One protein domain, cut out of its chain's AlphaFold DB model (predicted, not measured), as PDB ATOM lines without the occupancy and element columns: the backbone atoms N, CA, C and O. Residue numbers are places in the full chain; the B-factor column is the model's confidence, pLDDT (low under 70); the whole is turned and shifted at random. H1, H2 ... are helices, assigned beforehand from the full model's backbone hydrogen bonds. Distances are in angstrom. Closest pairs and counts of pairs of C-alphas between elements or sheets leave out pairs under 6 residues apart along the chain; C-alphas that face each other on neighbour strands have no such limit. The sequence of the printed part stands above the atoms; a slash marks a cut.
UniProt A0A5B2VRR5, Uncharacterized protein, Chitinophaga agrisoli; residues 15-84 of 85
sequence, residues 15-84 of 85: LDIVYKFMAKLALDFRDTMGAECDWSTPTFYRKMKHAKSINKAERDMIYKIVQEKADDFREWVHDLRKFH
ATOM      1  N   LEU A  15     121.702 120.782 145.176       89.44
ATOM      2  CA  LEU A  15     120.969 120.436 146.390       89.44
ATOM      3  C   LEU A  15     120.641 118.938 146.434       89.44
ATOM      4  O   LEU A  15     120.846 118.302 147.464       89.44
ATOM      5  N   ASP A  16     120.175 118.376 145.317       90.25
ATOM      6  CA  ASP A  16     119.880 116.943 145.202       90.25
ATOM      7  C   ASP A  16     121.150 116.090 145.355       90.25
ATOM      8  O   ASP A  16     121.153 115.106 146.095       90.25
ATOM      9  N   ILE A  17     122.257 116.507 144.733       90.75
ATOM     10  CA  ILE A  17     123.557 115.826 144.832       90.75
ATOM     11  C   ILE A  17     124.053 115.791 146.281       90.75
ATOM     12  O   ILE A  17     124.396 114.724 146.795       90.75
ATOM     13  N   VAL A  18     124.055 116.941 146.959       92.19
ATOM     14  CA  VAL A  18     124.499 117.049 148.357       92.19
ATOM     15  C   VAL A  18     123.592 116.245 149.281       92.19
ATOM     16  O   VAL A  18     124.089 115.522 150.142       92.19
ATOM     17  N   TYR A  19     122.274 116.314 149.091       94.12
ATOM     18  CA  TYR A  19     121.331 115.548 149.902       94.12
ATOM     19  C   TYR A  19     121.543 114.034 149.757       94.12
ATOM     20  O   TYR A  19     121.632 113.326 150.762       94.12
ATOM     21  N   LYS A  20     121.692 113.537 148.520       93.56
ATOM     22  CA  LYS A  20     121.968 112.118 148.245       93.56
ATOM     23  C   LYS A  20     123.283 111.658 148.863       93.56
ATOM     24  O   LYS A  20     123.322 110.575 149.445       93.56
ATOM     25  N   PHE A  21     124.329 112.479 148.782       92.81
ATOM     26  CA  PHE A  21     125.602 112.181 149.430       92.81
ATOM     27  C   PHE A  21     125.441 112.057 150.951       92.81
ATOM     28  O   PHE A  21     125.856 111.057 151.526       92.81
ATOM     29  N   MET A  22     124.778 113.019 151.604       93.69
ATOM     30  CA  MET A  22     124.564 112.985 153.058       93.69
ATOM     31  C   MET A  22     123.735 111.774 153.504       93.69
ATOM     32  O   MET A  22     124.048 111.140 154.512       93.69
ATOM     33  N   ALA A  23     122.699 111.419 152.741       95.44
ATOM     34  CA  ALA A  23     121.905 110.223 153.005       95.44
ATOM     35  C   ALA A  23     122.756 108.950 152.884       95.44
ATOM     36  O   ALA A  23     122.695 108.082 153.757       95.44
ATOM     37  N   LYS A  24     123.591 108.860 151.842       94.69
ATOM     38  CA  LYS A  24     124.529 107.750 151.662       94.69
ATOM     39  C   LYS A  24     125.553 107.680 152.794       94.69
ATOM     40  O   LYS A  24     125.771 106.598 153.321       94.69
ATOM     41  N   LEU A  25     126.114 108.811 153.219       94.69
ATOM     42  CA  LEU A  25     127.087 108.872 154.310       94.69
ATOM     43  C   LEU A  25     126.527 108.265 155.607       94.69
ATOM     44  O   LEU A  25     127.214 107.504 156.282       94.69
ATOM     45  N   ALA A  26     125.265 108.559 155.931       94.56
ATOM     46  CA  ALA A  26     124.596 107.996 157.103       94.56
ATOM     47  C   ALA A  26     124.384 106.474 157.000       94.56
ATOM     48  O   ALA A  26     124.513 105.764 158.000       94.56
ATOM     49  N   LEU A  27     124.064 105.970 155.803       96.00
ATOM     50  CA  LEU A  27     123.925 104.533 155.546       96.00
ATOM     51  C   LEU A  27     125.275 103.822 155.647       96.00
ATOM     52  O   LEU A  27     125.393 102.845 156.380       96.00
ATOM     53  N   ASP A  28     126.296 104.365 154.986       96.25
ATOM     54  CA  ASP A  28     127.646 103.811 154.990       96.25
ATOM     55  C   ASP A  28     128.221 103.802 156.418       96.25
ATOM     56  O   ASP A  28     128.803 102.809 156.834       96.25
ATOM     57  N   PHE A  29     127.996 104.856 157.215       96.81
ATOM     58  CA  PHE A  29     128.376 104.886 158.633       96.81
ATOM     59  C   PHE A  29     127.755 103.729 159.430       96.81
ATOM     60  O   PHE A  29     128.451 103.043 160.178       96.81
ATOM     61  N   ARG A  30     126.445 103.500 159.271       97.06
ATOM     62  CA  ARG A  30     125.745 102.395 159.939       97.06
ATOM     63  C   ARG A  30     126.326 101.046 159.523       97.06
ATOM     64  O   ARG A  30     126.517 100.189 160.383       97.06
ATOM     65  N   ASP A  31     126.577 100.859 158.234       97.31
ATOM     66  CA  ASP A  31     127.059  99.589 157.692       97.31
ATOM     67  C   ASP A  31     128.500  99.307 158.138       97.31
ATOM     68  O   ASP A  31     128.792  98.193 158.572       97.31
ATOM     69  N   THR A  32     129.368 100.326 158.165       97.19
ATOM     70  CA  THR A  32     130.721 100.216 158.733       97.19
ATOM     71  C   THR A  32     130.675  99.888 160.225       97.19
ATOM     72  O   THR A  32     131.357  98.968 160.661       97.19
ATOM     73  N   MET A  33     129.824 100.556 161.012       96.25
ATOM     74  CA  MET A  33     129.624 100.205 162.426       96.25
ATOM     75  C   MET A  33     129.128  98.765 162.602       96.25
ATOM     76  O   MET A  33     129.551  98.075 163.527       96.25
ATOM     77  N   GLY A  34     128.228  98.311 161.726       96.19
ATOM     78  CA  GLY A  34     127.731  96.939 161.716       96.19
ATOM     79  C   GLY A  34     128.849  95.920 161.515       96.19
ATOM     80  O   GLY A  34     128.926  94.957 162.270       96.19
ATOM     81  N   ALA A  35     129.738  96.171 160.553       96.38
ATOM     82  CA  ALA A  35     130.874  95.304 160.258       96.38
ATOM     83  C   ALA A  35     131.945  95.323 161.364       96.38
ATOM     84  O   ALA A  35     132.388  94.269 161.806       96.38
ATOM     85  N   GLU A  36     132.336  96.505 161.843       96.50
ATOM     86  CA  GLU A  36     133.450  96.672 162.790       96.50
ATOM     87  C   GLU A  36     133.091  96.271 164.229       96.50
ATOM     88  O   GLU A  36     133.955  95.863 165.003       96.50
ATOM     89  N   CYS A  37     131.821  96.405 164.621       94.25
ATOM     90  CA  CYS A  37     131.354  96.080 165.972       94.25
ATOM     91  C   CYS A  37     130.484  94.816 166.038       94.25
ATOM     92  O   CYS A  37     129.934  94.533 167.103       94.25
ATOM     93  N   ASP A  38     130.334  94.086 164.927       95.06
ATOM     94  CA  ASP A  38     129.435  92.928 164.790       95.06
ATOM     95  C   ASP A  38     127.990  93.251 165.219       95.06
ATOM     96  O   ASP A  38     127.323  92.546 165.984       95.06
ATOM     97  N   TRP A  39     127.496  94.412 164.784       94.94
ATOM     98  CA  TRP A  39     126.141  94.851 165.093       94.94
ATOM     99  C   TRP A  39     125.194  94.561 163.940       94.94
ATOM    100  O   TRP A  39     125.348  95.049 162.824       94.94
ATOM    101  N   SER A  40     124.091  93.889 164.259       96.38
ATOM    102  CA  SER A  40     122.925  93.893 163.382       96.38
ATOM    103  C   SER A  40     122.299  95.292 163.296       96.38
ATOM    104  O   SER A  40     122.380  96.094 164.235       96.38
ATOM    105  N   THR A  41     121.582  95.576 162.204       96.06
ATOM    106  CA  THR A  41     120.844  96.840 162.030       96.06
ATOM    107  C   THR A  41     119.932  97.180 163.227       96.06
ATOM    108  O   THR A  41     119.982  98.317 163.703       96.06
ATOM    109  N   PRO A  42     119.153  96.238 163.807       95.88
ATOM    110  CA  PRO A  42     118.375  96.520 165.016       95.88
ATOM    111  C   PRO A  42     119.234  96.877 166.235       95.88
ATOM    112  O   PRO A  42     118.832  97.704 167.053       95.88
ATOM    113  N   THR A  43     120.416  96.266 166.378       95.00
ATOM    114  CA  THR A  43     121.348  96.570 167.474       95.00
ATOM    115  C   THR A  43     121.909  97.976 167.352       95.00
ATOM    116  O   THR A  43     121.900  98.699 168.350       95.00
ATOM    117  N   PHE A  44     122.293  98.400 166.145       96.19
ATOM    118  CA  PHE A  44     122.722  99.773 165.883       96.19
ATOM    119  C   PHE A  44     121.665 100.784 166.353       96.19
ATOM    120  O   PHE A  44     121.951 101.643 167.186       96.19
ATOM    121  N   TYR A  45     120.412 100.640 165.907       94.81
ATOM    122  CA  TYR A  45     119.348 101.580 166.281       94.81
ATOM    123  C   TYR A  45     118.985 101.514 167.769       94.81
ATOM    124  O   TYR A  45     118.711 102.548 168.384       94.81
ATOM    125  N   ARG A  46     119.025 100.325 168.386       94.38
ATOM    126  CA  ARG A  46     118.834 100.178 169.836       94.38
ATOM    127  C   ARG A  46     119.913 100.937 170.610       94.38
ATOM    128  O   ARG A  46     119.578 101.663 171.544       94.38
ATOM    129  N   LYS A  47     121.182 100.814 170.210       93.31
ATOM    130  CA  LYS A  47     122.298 101.535 170.840       93.31
ATOM    131  C   LYS A  47     122.213 103.042 170.614       93.31
ATOM    132  O   LYS A  47     122.382 103.802 171.562       93.31
ATOM    133  N   MET A  48     121.838 103.468 169.407       92.50
ATOM    134  CA  MET A  48     121.609 104.878 169.075       92.50
ATOM    135  C   MET A  48     120.539 105.519 169.971       92.50
ATOM    136  O   MET A  48     120.696 106.656 170.408       92.50
ATOM    137  N   LYS A  49     119.468 104.784 170.298       91.50
ATOM    138  CA  LYS A  49     118.400 105.259 171.195       91.50
ATOM    139  C   LYS A  49     118.803 105.255 172.678       91.50
ATOM    140  O   LYS A  49     118.251 106.021 173.465       91.50
ATOM    141  N   HIS A  50     119.739 104.393 173.079       88.19
ATOM    142  CA  HIS A  50     120.076 104.140 174.482       88.19
ATOM    143  C   HIS A  50     121.576 104.316 174.766       88.19
ATOM    144  O   HIS A  50     122.352 103.359 174.742       88.19
ATOM    145  N   ALA A  51     121.973 105.532 175.157       69.06
ATOM    146  CA  ALA A  51     123.374 105.918 175.378       69.06
ATOM    147  C   ALA A  51     124.148 105.059 176.404       69.06
ATOM    148  O   ALA A  51     125.368 104.949 176.317       69.06
ATOM    149  N   LYS A  52     123.461 104.412 177.361       72.19
ATOM    150  CA  LYS A  52     124.092 103.548 178.382       72.19
ATOM    151  C   LYS A  52     124.640 102.221 177.834       72.19
ATOM    152  O   LYS A  52     125.246 101.468 178.583       72.19
ATOM    153  N   SER A  53     124.412 101.919 176.557       82.44
ATOM    154  CA  SER A  53     124.761 100.631 175.948       82.44
ATOM    155  C   SER A  53     126.065 100.632 175.143       82.44
ATOM    156  O   SER A  53     126.377  99.608 174.539       82.44
ATOM    157  N   ILE A  54     126.808 101.747 175.121       92.25
ATOM    158  CA  ILE A  54     128.074 101.884 174.386       92.25
ATOM    159  C   ILE A  54     129.255 101.738 175.350       92.25
ATOM    160  O   ILE A  54     129.439 102.569 176.246       92.25
ATOM    161  N   ASN A  55     130.058 100.691 175.162       91.75
ATOM    162  CA  ASN A  55     131.267 100.451 175.951       91.75
ATOM    163  C   ASN A  55     132.466 101.284 175.440       91.75
ATOM    164  O   ASN A  55     132.358 102.024 174.461       91.75
ATOM    165  N   LYS A  56     133.617 101.208 176.124       93.88
ATOM    166  CA  LYS A  56     134.813 101.988 175.760       93.88
ATOM    167  C   LYS A  56     135.327 101.658 174.350       93.88
ATOM    168  O   LYS A  56     135.538 102.576 173.573       93.88
ATOM    169  N   ALA A  57     135.476 100.378 174.018       94.44
ATOM    170  CA  ALA A  57     135.979  99.956 172.710       94.44
ATOM    171  C   ALA A  57     135.039 100.386 171.572       94.44
ATOM    172  O   ALA A  57     135.483 100.910 170.557       94.44
ATOM    173  N   GLU A  58     133.728 100.242 171.776       94.44
ATOM    174  CA  GLU A  58     132.712 100.694 170.821       94.44
ATOM    175  C   GLU A  58     132.756 102.216 170.628       94.44
ATOM    176  O   GLU A  58     132.595 102.708 169.517       94.44
ATOM    177  N   ARG A  59     133.004 102.976 171.699       95.06
ATOM    178  CA  ARG A  59     133.160 104.434 171.629       95.06
ATOM    179  C   ARG A  59     134.384 104.835 170.809       95.06
ATOM    180  O   ARG A  59     134.268 105.710 169.955       95.06
ATOM    181  N   ASP A  60     135.522 104.199 171.065       96.81
ATOM    182  CA  ASP A  60     136.760 104.466 170.333       96.81
ATOM    183  C   ASP A  60     136.578 104.137 168.840       96.81
ATOM    184  O   ASP A  60     136.977 104.921 167.976       96.81
ATOM    185  N   MET A  61     135.869 103.044 168.530       96.19
ATOM    186  CA  MET A  61     135.515 102.673 167.159       96.19
ATOM    187  C   MET A  61     134.587 103.698 166.488       96.19
ATOM    188  O   MET A  61     134.833 104.094 165.351       96.19
ATOM    189  N   ILE A  62     133.561 104.190 167.194       96.19
ATOM    190  CA  ILE A  62     132.679 105.251 166.678       96.19
ATOM    191  C   ILE A  62     133.495 106.487 166.294       96.19
ATOM    192  O   ILE A  62     133.288 107.033 165.213       96.19
ATOM    193  N   TYR A  63     134.422 106.932 167.149       96.75
ATOM    194  CA  TYR A  63     135.248 108.103 166.844       96.75
ATOM    195  C   TYR A  63     136.148 107.881 165.634       96.75
ATOM    196  O   TYR A  63     136.216 108.759 164.775       96.75
ATOM    197  N   LYS A  64     136.780 106.705 165.538       97.50
ATOM    198  CA  LYS A  64     137.597 106.327 164.384       97.50
ATOM    199  C   LYS A  64     136.792 106.417 163.083       97.50
ATOM    200  O   LYS A  64     137.190 107.133 162.171       97.50
ATOM    201  N   ILE A  65     135.627 105.770 163.027       96.88
ATOM    202  CA  ILE A  65     134.793 105.746 161.816       96.88
ATOM    203  C   ILE A  65     134.270 107.149 161.483       96.88
ATOM    204  O   ILE A  65     134.250 107.539 160.320       96.88
ATOM    205  N   VAL A  66     133.864 107.945 162.481       96.19
ATOM    206  CA  VAL A  66     133.433 109.335 162.241       96.19
ATOM    207  C   VAL A  66     134.563 110.167 161.638       96.19
ATOM    208  O   VAL A  66     134.299 110.960 160.736       96.19
ATOM    209  N   GLN A  67     135.799 109.995 162.110       96.25
ATOM    210  CA  GLN A  67     136.953 110.705 161.566       96.25
ATOM    211  C   GLN A  67     137.209 110.320 160.104       96.25
ATOM    212  O   GLN A  67     137.282 111.209 159.263       96.25
ATOM    213  N   GLU A  68     137.228 109.022 159.791       95.19
ATOM    214  CA  GLU A  68     137.372 108.521 158.415       95.19
ATOM    215  C   GLU A  68     136.285 109.096 157.492       95.19
ATOM    216  O   GLU A  68     136.578 109.674 156.448       95.19
ATOM    217  N   LYS A  69     135.016 109.051 157.918       93.88
ATOM    218  CA  LYS A  69     133.894 109.607 157.145       93.88
ATOM    219  C   LYS A  69     133.940 111.128 157.000       93.88
ATOM    220  O   LYS A  69     133.462 111.663 155.998       93.88
ATOM    221  N   ALA A  70     134.482 111.843 157.983       94.06
ATOM    222  CA  ALA A  70     134.668 113.288 157.897       94.06
ATOM    223  C   ALA A  70     135.766 113.660 156.892       94.06
ATOM    224  O   ALA A  70     135.628 114.666 156.191       94.06
ATOM    225  N   ASP A  71     136.823 112.853 156.809       94.31
ATOM    226  CA  ASP A  71     137.890 113.027 155.829       94.31
ATOM    227  C   ASP A  71     137.378 112.720 154.410       94.31
ATOM    228  O   ASP A  71     137.495 113.591 153.544       94.31
ATOM    229  N   ASP A  72     136.653 111.607 154.212       91.31
ATOM    230  CA  ASP A  72     135.962 111.281 152.948       91.31
ATOM    231  C   ASP A  72     135.054 112.438 152.485       91.31
ATOM    232  O   ASP A  72     135.063 112.863 151.325       91.31
ATOM    233  N   PHE A  73     134.254 112.986 153.407       91.94
ATOM    234  CA  PHE A  73     133.370 114.111 153.107       91.94
ATOM    235  C   PHE A  73     134.151 115.369 152.721       91.94
ATOM    236  O   PHE A  73     133.750 116.088 151.802       91.94
ATOM    237  N   ARG A  74     135.263 115.656 153.406       92.88
ATOM    238  CA  ARG A  74     136.100 116.826 153.114       92.88
ATOM    239  C   ARG A  74     136.685 116.744 151.707       92.88
ATOM    240  O   ARG A  74     136.639 117.746 150.988       92.88
ATOM    241  N   GLU A  75     137.206 115.584 151.324       92.50
ATOM    242  CA  GLU A  75     137.738 115.335 149.981       92.50
ATOM    243  C   GLU A  75     136.647 115.502 148.921       92.50
ATOM    244  O   GLU A  75     136.804 116.282 147.978       92.50
ATOM    245  N   TRP A  76     135.482 114.894 149.145       92.19
ATOM    246  CA  TRP A  76     134.346 115.017 148.236       92.19
ATOM    247  C   TRP A  76     133.867 116.468 148.058       92.19
ATOM    248  O   TRP A  76     133.623 116.911 146.936       92.19
ATOM    249  N   VAL A  77     133.766 117.250 149.141       91.12
ATOM    250  CA  VAL A  77     133.388 118.676 149.073       91.12
ATOM    251  C   VAL A  77     134.416 119.489 148.289       91.12
ATOM    252  O   VAL A  77     134.049 120.404 147.542       91.12
ATOM    253  N   HIS A  78     135.702 119.195 148.473       90.75
ATOM    254  CA  HIS A  78     136.772 119.863 147.745       90.75
ATOM    255  C   HIS A  78     136.667 119.603 146.237       90.75
ATOM    256  O   HIS A  78     136.759 120.550 145.450       90.75
ATOM    257  N   ASP A  79     136.381 118.366 145.841       89.25
ATOM    258  CA  ASP A  79     136.198 118.001 144.437       89.25
ATOM    259  C   ASP A  79     134.915 118.592 143.853       89.25
ATOM    260  O   ASP A  79     134.950 119.205 142.784       89.25
ATOM    261  N   LEU A  80     133.798 118.537 144.587       87.50
ATOM    262  CA  LEU A  80     132.535 119.146 144.166       87.50
ATOM    263  C   LEU A  80     132.703 120.638 143.843       87.50
ATOM    264  O   LEU A  80     132.144 121.130 142.861       87.50
ATOM    265  N   ARG A  81     133.503 121.355 144.644       83.25
ATOM    266  CA  ARG A  81     133.803 122.777 144.432       83.25
ATOM    267  C   ARG A  81     134.638 123.024 143.175       83.25
ATOM    268  O   ARG A  81     134.457 124.064 142.548       83.25
ATOM    269  N   LYS A  82     135.540 122.109 142.808       81.88
ATOM    270  CA  LYS A  82     136.341 122.214 141.576       81.88
ATOM    271  C   LYS A  82     135.495 122.028 140.321       81.88
ATOM    272  O   LYS A  82     135.701 122.756 139.365       81.88
ATOM    273  N   PHE A  83     134.537 121.100 140.339       69.56
ATOM    274  CA  PHE A  83     133.655 120.840 139.193       69.56
ATOM    275  C   PHE A  83     132.648 121.965 138.902       69.56
ATOM    276  O   PHE A  83     132.079 122.000 137.818       69.56
ATOM    277  N   HIS A  84     132.418 122.869 139.860       63.06
ATOM    278  CA  HIS A  84     131.457 123.976 139.746       63.06
ATOM    279  C   HIS A  84     132.125 125.362 139.746       63.06
ATOM    280  O   HIS A  84     131.461 126.365 140.020       63.06
TER     281      HIS A  84
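This is residues 15 to 84 of the 85 residues of an uncharacterized protein of Chitinophaga agrisoli (UniProt A0A5B2VRR5). The longest helix, H3, and H1 run side by side in opposite ways as a narrow V, closest where H1 ends and H3 begins. Short H2 packs crosswise on H1 near that closed end, away from H3. The 70 printed residues hold three named helices, H1, H2, H3 in chain order, and no named strand: all helix, loose, radius of gyration of the C-alphas 14.2 A, a rod spanning 44 by 21 by 19 A.

Find C-alpha 56 at (134.813, 101.988, 175.760); from there H3, residues 56 to 83, runs 41.2 A to C-alpha 83 at (133.655, 120.840, 139.193). H1, residues 15 to 37, starts at (120.969, 120.436, 146.390) and runs 32.9 A. H2 is residues 41 to 49.

H3 touches H1 with residues 58 to 69 alone, at a shallow tilt of 27 degrees; look at their closest C-alphas, Cys 37 and Glu 58, 6.8 A apart. H1 touches H2 with residues 30 to 34 alone, about perpendicular at 79 degrees; the closest C-alphas, Gly 34 and Thr 41, are 6.9 A apart. H2 and H3 are apart. In H1, H2 and H3 every O i to N i+4 pair is within hydrogen-bond range.

The farthest C-alphas, Lys 52 and His 84, are 44.3 A apart. The printed part has no cut and no long link. Residues 51 and 83 to 84 have pLDDT under 70.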